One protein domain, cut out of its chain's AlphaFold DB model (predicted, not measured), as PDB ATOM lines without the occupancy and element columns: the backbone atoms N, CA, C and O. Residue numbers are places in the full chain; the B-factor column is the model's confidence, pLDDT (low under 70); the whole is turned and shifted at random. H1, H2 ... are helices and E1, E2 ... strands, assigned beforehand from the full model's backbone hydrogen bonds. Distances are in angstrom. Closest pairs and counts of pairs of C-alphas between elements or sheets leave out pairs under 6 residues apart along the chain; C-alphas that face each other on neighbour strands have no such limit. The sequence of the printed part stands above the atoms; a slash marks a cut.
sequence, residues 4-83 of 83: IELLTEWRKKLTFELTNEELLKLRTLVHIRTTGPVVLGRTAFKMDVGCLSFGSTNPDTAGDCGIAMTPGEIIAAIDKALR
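This is residues 4 to 83 of the 83 residues of an uncharacterized protein of Pseudomonas sp. M47T1 (UniProt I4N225). Two helices, H1 and H2, lie side by side and run opposite ways, and next to them stand two separate small sheets: the hairpin E1 and E2, whose E1 packs on H2, and a three-stranded sheet that H1 only grazes. A long stretch, residues 56 to 70, leads from that sheet back to H2. The 80 printed residues hold E1 E2 H1 E3 E4 E5 H2 in this order, a mixed class of helices and strands; the larger sheet, E3 E5 E4, is mixed, the smaller antiparallel. The whole is compact and rounded, with a radius of gyration of the C-alphas of 11.4 A and spans of 28 by 26 by 23 A.

E1, residues 4 to 7, begins at C-alpha 4 (-45.758, 27.560, 13.808) and E2, residues 13 to 17, is 13.3 A long. H1, residues 20 to 32, is 18.4 A long. E3 is residues 38 to 41, E4 residues 45 to 48, and E5 residues 51 to 55, 13.0 A long. H2, residues 71 to 81, is 15.3 A long and ends at C-alpha 81 (-50.658, 24.949, 14.756).

E1 and E2 form a hairpin, with N 6 and O 14 2.9 A apart. The closest C-alphas of E1 and H2 are those of Ile 4 and Ala 81, 5.6 A apart. H1 and H2 touch at a shallow tilt of 16 degrees, closest at the C-alphas of Val 30 and Pro 71, 5.8 A. H1 only grazes the sheet with residues 26 to 30. E3 and E5 are parallel, with N 39 and O 52 2.8 A apart; E4 and E5 form a hairpin, with N 53 and O 46 3.0 A apart. In H1 and H2 every O i to N i+4 pair is within hydrogen-bond range. E1 and E2 are apart from E3, E4 and E5.

The C-alphas farthest apart, of Val 49 and Arg 83, are 32.2 A apart. The printed part has no cut. The link E5 to H2 is long, and its residues 65 to 66 pair antiparallel with residues 39 to 40 of E3. Residues 33 to 65 are under 70 in pLDDT; the mean of the printed part is 72.6.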
ATOM      1  N   ILE A   4     -46.425  28.562  14.637       85.00
ATOM      2  CA  ILE A   4     -45.758  27.560  13.808       85.00
ATOM      3  C   ILE A   4     -44.252  27.632  14.033       85.00
ATOM      4  O   ILE A   4     -43.663  28.711  14.050       85.00
ATOM      5  N   GLU A   5     -43.634  26.472  14.222       86.19
ATOM      6  CA  GLU A   5     -42.189  26.337  14.369       86.19
ATOM      7  C   GLU A   5     -41.604  25.734  13.098       86.19
ATOM      8  O   GLU A   5     -41.999  24.639  12.697       86.19
ATOM      9  N   LEU A   6     -40.649  26.434  12.487       84.88
ATOM     10  CA  LEU A   6     -39.965  25.990  11.279       84.88
ATOM     11  C   LEU A   6     -38.461  25.876  11.519       84.88
ATOM     12  O   LEU A   6     -37.861  26.702  12.211       84.88
ATOM     13  N   LEU A   7     -37.847  24.839  10.954       83.62
ATOM     14  CA  LEU A   7     -36.416  24.580  11.064       83.62
ATOM     15  C   LEU A   7     -35.680  25.150   9.851       83.62
ATOM     16  O   LEU A   7     -36.027  24.853   8.708       83.62
ATOM     17  N   THR A   8     -34.638  25.936  10.103       82.56
ATOM     18  CA  THR A   8     -33.779  26.480   9.048       82.56
ATOM     19  C   THR A   8     -32.634  25.537   8.688       82.56
ATOM     20  O   THR A   8     -32.274  24.644   9.459       82.56
ATOM     21  N   GLU A   9     -31.992  25.785   7.546       79.19
ATOM     22  CA  GLU A   9     -30.771  25.081   7.108       79.19
ATOM     23  C   GLU A   9     -29.609  25.206   8.105       79.19
ATOM     24  O   GLU A   9     -28.782  24.304   8.229       79.19
ATOM     25  N   TRP A  10     -29.598  26.268   8.915       79.19
ATOM     26  CA  TRP A  10     -28.623  26.462   9.994       79.19
ATOM     27  C   TRP A  10     -29.039  25.822  11.324       79.19
ATOM     28  O   TRP A  10     -28.488  26.164  12.370       79.19
ATOM     29  N   ARG A  11     -30.027  24.917  11.307       76.81
ATOM     30  CA  ARG A  11     -30.585  24.237  12.491       76.81
ATOM     31  C   ARG A  11     -31.126  25.191  13.561       76.81
ATOM     32  O   ARG A  11     -31.219  24.823  14.731       76.81
ATOM     33  N   LYS A  12     -31.508  26.410  13.174       78.69
ATOM     34  CA  LYS A  12     -32.223  27.331  14.061       78.69
ATOM     35  C   LYS A  12     -33.718  27.074  13.932       78.69
ATOM     36  O   LYS A  12     -34.223  26.904  12.826       78.69
ATOM     37  N   LYS A  13     -34.421  27.051  15.062       80.88
ATOM     38  CA  LYS A  13     -35.884  27.068  15.073       80.88
ATOM     39  C   LYS A  13     -36.357  28.510  14.986       80.88
ATOM     40  O   LYS A  13     -35.893  29.347  15.755       80.88
ATOM     41  N   LEU A  14     -37.272  28.774  14.068       77.12
ATOM     42  CA  LEU A  14     -37.967  30.044  13.952       77.12
ATOM     43  C   LEU A  14     -39.434  29.827  14.295       77.12
ATOM     44  O   LEU A  14     -40.067  28.909  13.776       77.12
ATOM     45  N   THR A  15     -39.954  30.657  15.192       81.38
ATOM     46  CA  THR A  15     -41.346  30.606  15.634       81.38
ATOM     47  C   THR A  15     -42.086  31.797  15.048       81.38
ATOM     48  O   THR A  15     -41.679  32.937  15.258       81.38
ATOM     49  N   PHE A  16     -43.181  31.531  14.343       75.94
ATOM     50  CA  PHE A  16     -44.042  32.557  13.761       75.94
ATOM     51  C   PHE A  16     -45.393  32.540  14.444       75.94
ATOM     52  O   PHE A  16     -45.969  31.474  14.658       75.94
ATOM     53  N   GLU A  17     -45.902  33.728  14.746       80.44
ATOM     54  CA  GLU A  17     -47.273  33.918  15.196       80.44
ATOM     55  C   GLU A  17     -48.094  34.345  13.985       80.44
ATOM     56  O   GLU A  17     -47.912  35.440  13.463       80.44
ATOM     57  N   LEU A  18     -48.949  33.444  13.505       78.62
ATOM     58  CA  LEU A  18     -49.767  33.654  12.315       78.62
ATOM     59  C   LEU A  18     -51.236  33.487  12.680       78.62
ATOM     60  O   LEU A  18     -51.598  32.681  13.538       78.62
ATOM     61  N   THR A  19     -52.102  34.238  12.014       84.19
ATOM     62  CA  THR A  19     -53.547  34.014  12.069       84.19
ATOM     63  C   THR A  19     -53.920  32.694  11.387       84.19
ATOM     64  O   THR A  19     -53.196  32.178  10.533       84.19
ATOM     65  N   ASN A  20     -55.099  32.155  11.715       89.19
ATOM     66  CA  ASN A  20     -55.614  30.953  11.051       89.19
ATOM     67  C   ASN A  20     -55.727  31.147   9.530       89.19
ATOM     68  O   ASN A  20     -55.447  30.225   8.769       89.19
ATOM     69  N   GLU A  21     -56.102  32.346   9.076       86.31
ATOM     70  CA  GLU A  21     -56.203  32.670   7.651       86.31
ATOM     71  C   GLU A  21     -54.833  32.622   6.955       86.31
ATOM     72  O   GLU A  21     -54.700  32.033   5.882       86.31
ATOM     73  N   GLU A  22     -53.797  33.191   7.575       80.31
ATOM     74  CA  GLU A  22     -52.423  33.155   7.057       80.31
ATOM     75  C   GLU A  22     -51.867  31.729   7.010       80.31
ATOM     76  O   GLU A  22     -51.232  31.352   6.025       80.31
ATOM     77  N   LEU A  23     -52.165  30.905   8.017       85.69
ATOM     78  CA  LEU A  23     -51.793  29.488   8.027       85.69
ATOM     79  C   LEU A  23     -52.467  28.708   6.893       85.69
ATOM     80  O   LEU A  23     -51.810  27.913   6.220       85.69
ATOM     81  N   LEU A  24     -53.752  28.953   6.628       87.25
ATOM     82  CA  LEU A  24     -54.467  28.324   5.514       87.25
ATOM     83  C   LEU A  24     -53.917  28.765   4.148       87.25
ATOM     84  O   LEU A  24     -53.781  27.933   3.242       87.25
ATOM     85  N   LYS A  25     -53.542  30.043   3.999       81.12
ATOM     86  CA  LYS A  25     -52.848  30.552   2.802       81.12
ATOM     87  C   LYS A  25     -51.489  29.877   2.625       81.12
ATOM     88  O   LYS A  25     -51.213  29.361   1.543       81.12
ATOM     89  N   LEU A  26     -50.681  29.803   3.685       80.38
ATOM     90  CA  LEU A  26     -49.375  29.141   3.665       80.38
ATOM     91  C   LEU A  26     -49.507  27.660   3.285       80.38
ATOM     92  O   LEU A  26     -48.801  27.188   2.398       80.38
ATOM     93  N   ARG A  27     -50.468  26.945   3.880       86.00
ATOM     94  CA  ARG A  27     -50.759  25.537   3.569       86.00
ATOM     95  C   ARG A  27     -51.095  25.344   2.095       86.00
ATOM     96  O   ARG A  27     -50.567  24.440   1.456       86.00
ATOM     97  N   THR A  28     -51.945  26.214   1.553       83.88
ATOM     98  CA  THR A  28     -52.348  26.188   0.140       83.88
ATOM     99  C   THR A  28     -51.152  26.431  -0.784       83.88
ATOM    100  O   THR A  28     -50.974  25.713  -1.763       83.88
ATOM    101  N   LEU A  29     -50.284  27.387  -0.450       77.06
ATOM    102  CA  LEU A  29     -49.082  27.697  -1.230       77.06
ATOM    103  C   LEU A  29     -48.080  26.538  -1.242       77.06
ATOM    104  O   LEU A  29     -47.627  26.136  -2.313       77.06
ATOM    105  N   VAL A  30     -47.792  25.974  -0.066       81.44
ATOM    106  CA  VAL A  30     -46.913  24.807   0.086       81.44
ATOM    107  C   VAL A  30     -47.481  23.596  -0.659       81.44
ATOM    108  O   VAL A  30     -46.722  22.797  -1.188       81.44
ATOM    109  N   HIS A  31     -48.807  23.464  -0.751       79.00
ATOM    110  CA  HIS A  31     -49.451  22.375  -1.485       79.00
ATOM    111  C   HIS A  31     -49.397  22.552  -3.014       79.00
ATOM    112  O   HIS A  31     -49.167  21.586  -3.736       79.00
ATOM    113  N   ILE A  32     -49.601  23.774  -3.524       73.62
ATOM    114  CA  ILE A  32     -49.675  24.053  -4.972       73.62
ATOM    115  C   ILE A  32     -48.283  24.099  -5.631       73.62
ATOM    116  O   ILE A  32     -48.166  23.882  -6.839       73.62
ATOM    117  N   ARG A  33     -47.211  24.407  -4.886       64.81
ATOM    118  CA  ARG A  33     -45.869  24.613  -5.457       64.81
ATOM    119  C   ARG A  33     -44.785  23.898  -4.653       64.81
ATOM    120  O   ARG A  33     -44.389  24.362  -3.592       64.81
ATOM    121  N   THR A  34     -44.241  22.823  -5.225       61.84
ATOM    122  CA  THR A  34     -43.119  22.058  -4.654       61.84
ATOM    123  C   THR A  34     -42.165  21.561  -5.742       61.84
ATOM    124  O   THR A  34     -42.111  20.382  -6.072       61.84
ATOM    125  N   THR A  35     -41.386  22.466  -6.333       54.72
ATOM    126  CA  THR A  35     -40.194  22.068  -7.117       54.72
ATOM    127  C   THR A  35     -38.917  22.781  -6.684       54.72
ATOM    128  O   THR A  35     -37.853  22.473  -7.210       54.72
ATOM    129  N   GLY A  36     -38.983  23.678  -5.697       60.38
ATOM    130  CA  GLY A  36     -37.808  24.388  -5.208       60.38
ATOM    131  C   GLY A  36     -37.915  24.812  -3.742       60.38
ATOM    132  O   GLY A  36     -38.912  24.503  -3.083       60.38
ATOM    133  N   PRO A  37     -36.850  25.436  -3.216       61.72
ATOM    134  CA  PRO A  37     -36.684  25.707  -1.795       61.72
ATOM    135  C   PRO A  37     -37.706  26.715  -1.258       61.72
ATOM    136  O   PRO A  37     -38.244  27.561  -1.975       61.72
ATOM    137  N   VAL A  38     -37.959  26.614   0.044       67.50
ATOM    138  CA  VAL A  38     -38.835  27.507   0.801       67.50
ATOM    139  C   VAL A  38     -37.946  28.447   1.622       67.50
ATOM    140  O   VAL A  38     -37.068  27.993   2.351       67.50
ATOM    141  N   VAL A  39     -38.145  29.757   1.494       66.44
ATOM    142  CA  VAL A  39     -37.326  30.798   2.132       66.44
ATOM    143  C   VAL A  39     -38.209  31.701   2.989       66.44
ATOM    144  O   VAL A  39     -39.372  31.940   2.688       66.44
ATOM    145  N   LEU A  40     -37.667  32.230   4.074       63.69
ATOM    146  CA  LEU A  40     -38.314  33.278   4.858       63.69
ATOM    147  C   LEU A  40     -37.825  34.651   4.414       63.69
ATOM    148  O   LEU A  40     -36.620  34.825   4.312       63.69
ATOM    149  N   GLY A  41     -38.724  35.602   4.163       58.66
ATOM    150  CA  GLY A  41     -38.378  36.963   3.729       58.66
ATOM    151  C   GLY A  41     -38.833  38.058   4.701       58.66
ATOM    152  O   GLY A  41     -39.551  37.814   5.665       58.66
ATOM    153  N   ARG A  42     -38.447  39.312   4.444       53.84
ATOM    154  CA  ARG A  42     -38.936  40.488   5.207       53.84
ATOM    155  C   ARG A  42     -40.279  41.035   4.726       53.84
ATOM    156  O   ARG A  42     -40.890  41.866   5.388       53.84
ATOM    157  N   THR A  43     -40.711  40.635   3.537       53.88
ATOM    158  CA  THR A  43     -41.990  41.042   2.949       53.88
ATOM    159  C   THR A  43     -43.006  39.942   3.184       53.88
ATOM    160  O   THR A  43     -42.672  38.771   3.019       53.88
ATOM    161  N   ALA A  44     -44.232  40.326   3.561       51.19
ATOM    162  CA  ALA A  44     -45.283  39.409   4.007       51.19
ATOM    163  C   ALA A  44     -45.397  38.176   3.102       51.19
ATOM    164  O   ALA A  44     -45.456  37.062   3.609       51.19
ATOM    165  N   PHE A  45     -45.307  38.361   1.782       52.78
ATOM    166  CA  PHE A  45     -45.226  37.271   0.817       52.78
ATOM    167  C   PHE A  45     -44.484  37.726  -0.443       52.78
ATOM    168  O   PHE A  45     -44.796  38.786  -0.992       52.78
ATOM    169  N   LYS A  46     -43.543  36.914  -0.939       55.19
ATOM    170  CA  LYS A  46     -42.973  37.076  -2.284       55.19
ATOM    171  C   LYS A  46     -42.885  35.714  -2.964       55.19
ATOM    172  O   LYS A  46     -42.254  34.788  -2.466       55.19
ATOM    173  N   MET A  47     -43.522  35.594  -4.120       47.69
ATOM    174  CA  MET A  47     -43.298  34.464  -5.016       47.69
ATOM    175  C   MET A  47     -42.234  34.883  -6.026       47.69
ATOM    176  O   MET A  47     -42.465  35.819  -6.788       47.69
ATOM    177  N   ASP A  48     -41.086  34.209  -6.015       54.78
ATOM    178  CA  ASP A  48     -40.052  34.348  -7.045       54.78
ATOM    179  C   ASP A  48     -39.869  33.006  -7.768       54.78
ATOM    180  O   ASP A  48     -40.315  31.959  -7.288       54.78
ATOM    181  N   VAL A  49     -39.273  33.019  -8.960       54.47
ATOM    182  CA  VAL A  49     -39.183  31.825  -9.822       54.47
ATOM    183  C   VAL A  49     -38.520  30.659  -9.076       54.47
ATOM    184  O   VAL A  49     -37.333  30.697  -8.767       54.47
ATOM    185  N   GLY A  50     -39.300  29.611  -8.792       56.16
ATOM    186  CA  GLY A  50     -38.824  28.385  -8.140       56.16
ATOM    187  C   GLY A  50     -38.624  28.472  -6.624       56.16
ATOM    188  O   GLY A  50     -38.174  27.495  -6.039       56.16
ATOM    189  N   CYS A  51     -38.966  29.588  -5.974       57.47
ATOM    190  CA  CYS A  51     -38.787  29.766  -4.534       57.47
ATOM    191  C   CYS A  51     -40.052  30.344  -3.888       57.47
ATOM    192  O   CYS A  51     -40.617  31.335  -4.359       57.47
ATOM    193  N   LEU A  52     -40.505  29.727  -2.795       61.75
ATOM    194  CA  LEU A  52     -41.606  30.256  -1.991       61.75
ATOM    195  C   LEU A  52     -41.026  31.107  -0.861       61.75
ATOM    196  O   LEU A  52     -40.408  30.541   0.038       61.75
ATOM    197  N   SER A  53     -41.253  32.427  -0.876       61.75
ATOM    198  CA  SER A  53     -40.910  33.301   0.248       61.75
ATOM    199  C   SER A  53     -42.136  33.734   1.052       61.75
ATOM    200  O   SER A  53     -43.095  34.279   0.497       61.75
ATOM    201  N   PHE A  54     -42.109  33.514   2.365       65.06
ATOM    202  CA  PHE A  54     -43.122  34.000   3.308       65.06
ATOM    203  C   PHE A  54     -42.431  34.794   4.413       65.06
ATOM    204  O   PHE A  54     -41.332  34.439   4.834       65.06
ATOM    205  N   GLY A  55     -43.018  35.914   4.823       55.06
ATOM    206  CA  GLY A  55     -42.348  36.849   5.717       55.06
ATOM    207  C   GLY A  55     -42.943  36.962   7.104       55.06
ATOM    208  O   GLY A  55     -44.098  36.625   7.342       55.06
ATOM    209  N   SER A  56     -42.123  37.468   8.020       53.59
ATOM    210  CA  SER A  56     -42.565  37.938   9.333       53.59
ATOM    211  C   SER A  56     -42.870  39.431   9.247       53.59
ATOM    212  O   SER A  56     -42.092  40.186   8.664       53.59
ATOM    213  N   THR A  57     -43.961  39.885   9.864       49.44
ATOM    214  CA  THR A  57     -44.198  41.323  10.097       49.44
ATOM    215  C   THR A  57     -43.235  41.905  11.132       49.44
ATOM    216  O   THR A  57     -43.154  43.124  11.269       49.44
ATOM    217  N   ASN A  58     -42.483  41.051  11.838       54.16
ATOM    218  CA  ASN A  58     -41.445  41.450  12.771       54.16
ATOM    219  C   ASN A  58     -40.054  41.396  12.092       54.16
ATOM    220  O   ASN A  58     -39.471  40.307  11.970       54.16
ATOM    221  N   PRO A  59     -39.495  42.549  11.674       51.97
ATOM    222  CA  PRO A  59     -38.225  42.625  10.950       51.97
ATOM    223  C   PRO A  59     -37.018  42.129  11.762       51.97
ATOM    224  O   PRO A  59     -36.008  41.765  11.162       51.97
ATOM    225  N   ASP A  60     -37.133  42.036  13.092       54.06
ATOM    226  CA  ASP A  60     -36.057  41.566  13.975       54.06
ATOM    227  C   ASP A  60     -35.912  40.033  13.982       54.06
ATOM    228  O   ASP A  60     -34.907  39.496  14.445       54.06
ATOM    229  N   THR A  61     -36.908  39.310  13.456       51.22
ATOM    230  CA  THR A  61     -36.964  37.832  13.497       51.22
ATOM    231  C   THR A  61     -36.668  37.148  12.162       51.22
ATOM    232  O   THR A  61     -36.329  35.965  12.154       51.22
ATOM    233  N   ALA A  62     -36.745  37.872  11.042       52.88
ATOM    234  CA  ALA A  62     -36.577  37.316   9.700       52.88
ATOM    235  C   ALA A  62     -35.402  37.984   8.962       52.88
ATOM    236  O   ALA A  62     -35.547  38.985   8.257       52.88
ATOM    237  N   GLY A  63     -34.208  37.407   9.111       55.72
ATOM    238  CA  GLY A  63     -33.235  37.439   8.016       55.72
ATOM    239  C   GLY A  63     -33.701  36.503   6.897       55.72
ATOM    240  O   GLY A  63     -34.502  35.608   7.169       55.72
ATOM    241  N   ASP A  64     -33.194  36.671   5.674       58.56
ATOM    242  CA  ASP A  64     -33.460  35.710   4.599       58.56
ATOM    243  C   ASP A  64     -32.925  34.328   5.019       58.56
ATOM    244  O   ASP A  64     -31.715  34.102   5.051       58.56
ATOM    245  N   CYS A  65     -33.817  33.425   5.438       64.44
ATOM    246  CA  CYS A  65     -33.447  32.113   5.973       64.44
ATOM    247  C   CYS A  65     -34.040  30.996   5.121       64.44
ATOM    248  O   CYS A  65     -35.258  30.923   4.957       64.44
ATOM    249  N   GLY A  66     -33.186  30.094   4.630       71.94
ATOM    250  CA  GLY A  66     -33.625  28.851   4.001       71.94
ATOM    251  C   GLY A  66     -34.294  27.929   5.021       71.94
ATOM    252  O   GLY A  66     -33.801  27.773   6.145       71.94
ATOM    253  N   ILE A  67     -35.423  27.330   4.643       80.56
ATOM    254  CA  ILE A  67     -36.142  26.333   5.438       80.56
ATOM    255  C   ILE A  67     -35.655  24.936   5.054       80.56
ATOM    256  O   ILE A  67     -35.758  24.529   3.903       80.56
ATOM    257  N   ALA A  68     -35.174  24.181   6.042       81.50
ATOM    258  CA  ALA A  68     -34.679  22.812   5.869       81.50
ATOM    259  C   ALA A  68     -35.787  21.748   5.919       81.50
ATOM    260  O   ALA A  68     -35.499  20.554   5.949       81.50
ATOM    261  N   MET A  69     -37.045  22.176   6.000       82.44
ATOM    262  CA  MET A  69     -38.201  21.293   6.073       82.44
ATOM    263  C   MET A  69     -38.759  21.036   4.679       82.44
ATOM    264  O   MET A  69     -38.921  21.950   3.869       82.44
ATOM    265  N   THR A  70     -39.117  19.786   4.428       84.81
ATOM    266  CA  THR A  70     -39.885  19.403   3.251       84.81
ATOM    267  C   THR A  70     -41.285  20.031   3.294       84.81
ATOM    268  O   THR A  70     -41.824  20.308   4.371       84.81
ATOM    269  N   PRO A  71     -41.945  20.194   2.138       82.81
ATOM    270  CA  PRO A  71     -43.323  20.681   2.083       82.81
ATOM    271  C   PRO A  71     -44.298  19.902   2.981       82.81
ATOM    272  O   PRO A  71     -45.158  20.497   3.624       82.81
ATOM    273  N   GLY A  72     -44.144  18.575   3.074       85.75
ATOM    274  CA  GLY A  72     -44.976  17.731   3.935       85.75
ATOM    275  C   GLY A  72     -44.775  18.013   5.426       85.75
ATOM    276  O   GLY A  72     -45.749  18.091   6.172       85.75
ATOM    277  N   GLU A  73     -43.531  18.234   5.858       88.88
ATOM    278  CA  GLU A  73     -43.220  18.609   7.243       88.88
ATOM    279  C   GLU A  73     -43.763  19.998   7.590       88.88
ATOM    280  O   GLU A  73     -44.272  20.203   8.692       88.88
ATOM    281  N   ILE A  74     -43.707  20.943   6.646       86.56
ATOM    282  CA  ILE A  74     -44.285  22.280   6.825       86.56
ATOM    283  C   ILE A  74     -45.809  22.178   6.965       86.56
ATOM    284  O   ILE A  74     -46.374  22.767   7.882       86.56
ATOM    285  N   ILE A  75     -46.482  21.389   6.117       88.62
ATOM    286  CA  ILE A  75     -47.932  21.157   6.227       88.62
ATOM    287  C   ILE A  75     -48.281  20.522   7.576       88.62
ATOM    288  O   ILE A  75     -49.208  20.985   8.233       88.62
ATOM    289  N   ALA A  76     -47.519  19.528   8.035       91.69
ATOM    290  CA  ALA A  76     -47.737  18.920   9.346       91.69
ATOM    291  C   ALA A  76     -47.563  19.932  10.496       91.69
ATOM    292  O   ALA A  76     -48.330  19.909  11.460       91.69
ATOM    293  N   ALA A  77     -46.593  20.845  10.392       90.81
ATOM    294  CA  ALA A  77     -46.405  21.922  11.359       90.81
ATOM    295  C   ALA A  77     -47.573  22.927  11.345       90.81
ATOM    296  O   ALA A  77     -48.011  23.361  12.411       90.81
ATOM    297  N   ILE A  78     -48.123  23.246  10.167       90.06
ATOM    298  CA  ILE A  78     -49.323  24.084  10.028       90.06
ATOM    299  C   ILE A  78     -50.546  23.392  10.632       90.06
ATOM    300  O   ILE A  78     -51.248  23.987  11.445       90.06
ATOM    301  N   ASP A  79     -50.786  22.131  10.275       91.88
ATOM    302  CA  ASP A  79     -51.921  21.355  10.776       91.88
ATOM    303  C   ASP A  79     -51.839  21.182  12.302       91.88
ATOM    304  O   ASP A  79     -52.867  21.156  12.973       91.88
ATOM    305  N   LYS A  80     -50.626  21.109  12.871       93.31
ATOM    306  CA  LYS A  80     -50.401  21.134  14.323       93.31
ATOM    307  C   LYS A  80     -50.718  22.499  14.936       93.31
ATOM    308  O   LYS A  80     -51.276  22.530  16.022       93.31
ATOM    309  N   ALA A  81     -50.359  23.601  14.275       89.31
ATOM    310  CA  ALA A  81     -50.658  24.949  14.756       89.31
ATOM    311  C   ALA A  81     -52.163  25.271  14.696       89.31
ATOM    312  O   ALA A  81     -52.659  26.017  15.527       89.31
ATOM    313  N   LEU A  82     -52.896  24.708  13.729       87.56
ATOM    314  CA  LEU A  82     -54.342  24.909  13.567       87.56
ATOM    315  C   LEU A  82     -55.215  24.100  14.549       87.56
ATOM    316  O   LEU A  82     -56.423  24.338  14.592       87.56
ATOM    317  N   ARG A  83     -54.639  23.141  15.284       84.81
ATOM    318  CA  ARG A  83     -55.320  22.338  16.317       84.81
ATOM    319  C   ARG A  83     -55.235  23.009  17.681       84.81
ATOM    320  O   ARG A  83     -56.252  22.935  18.400       84.81
TER     321      ARG A  83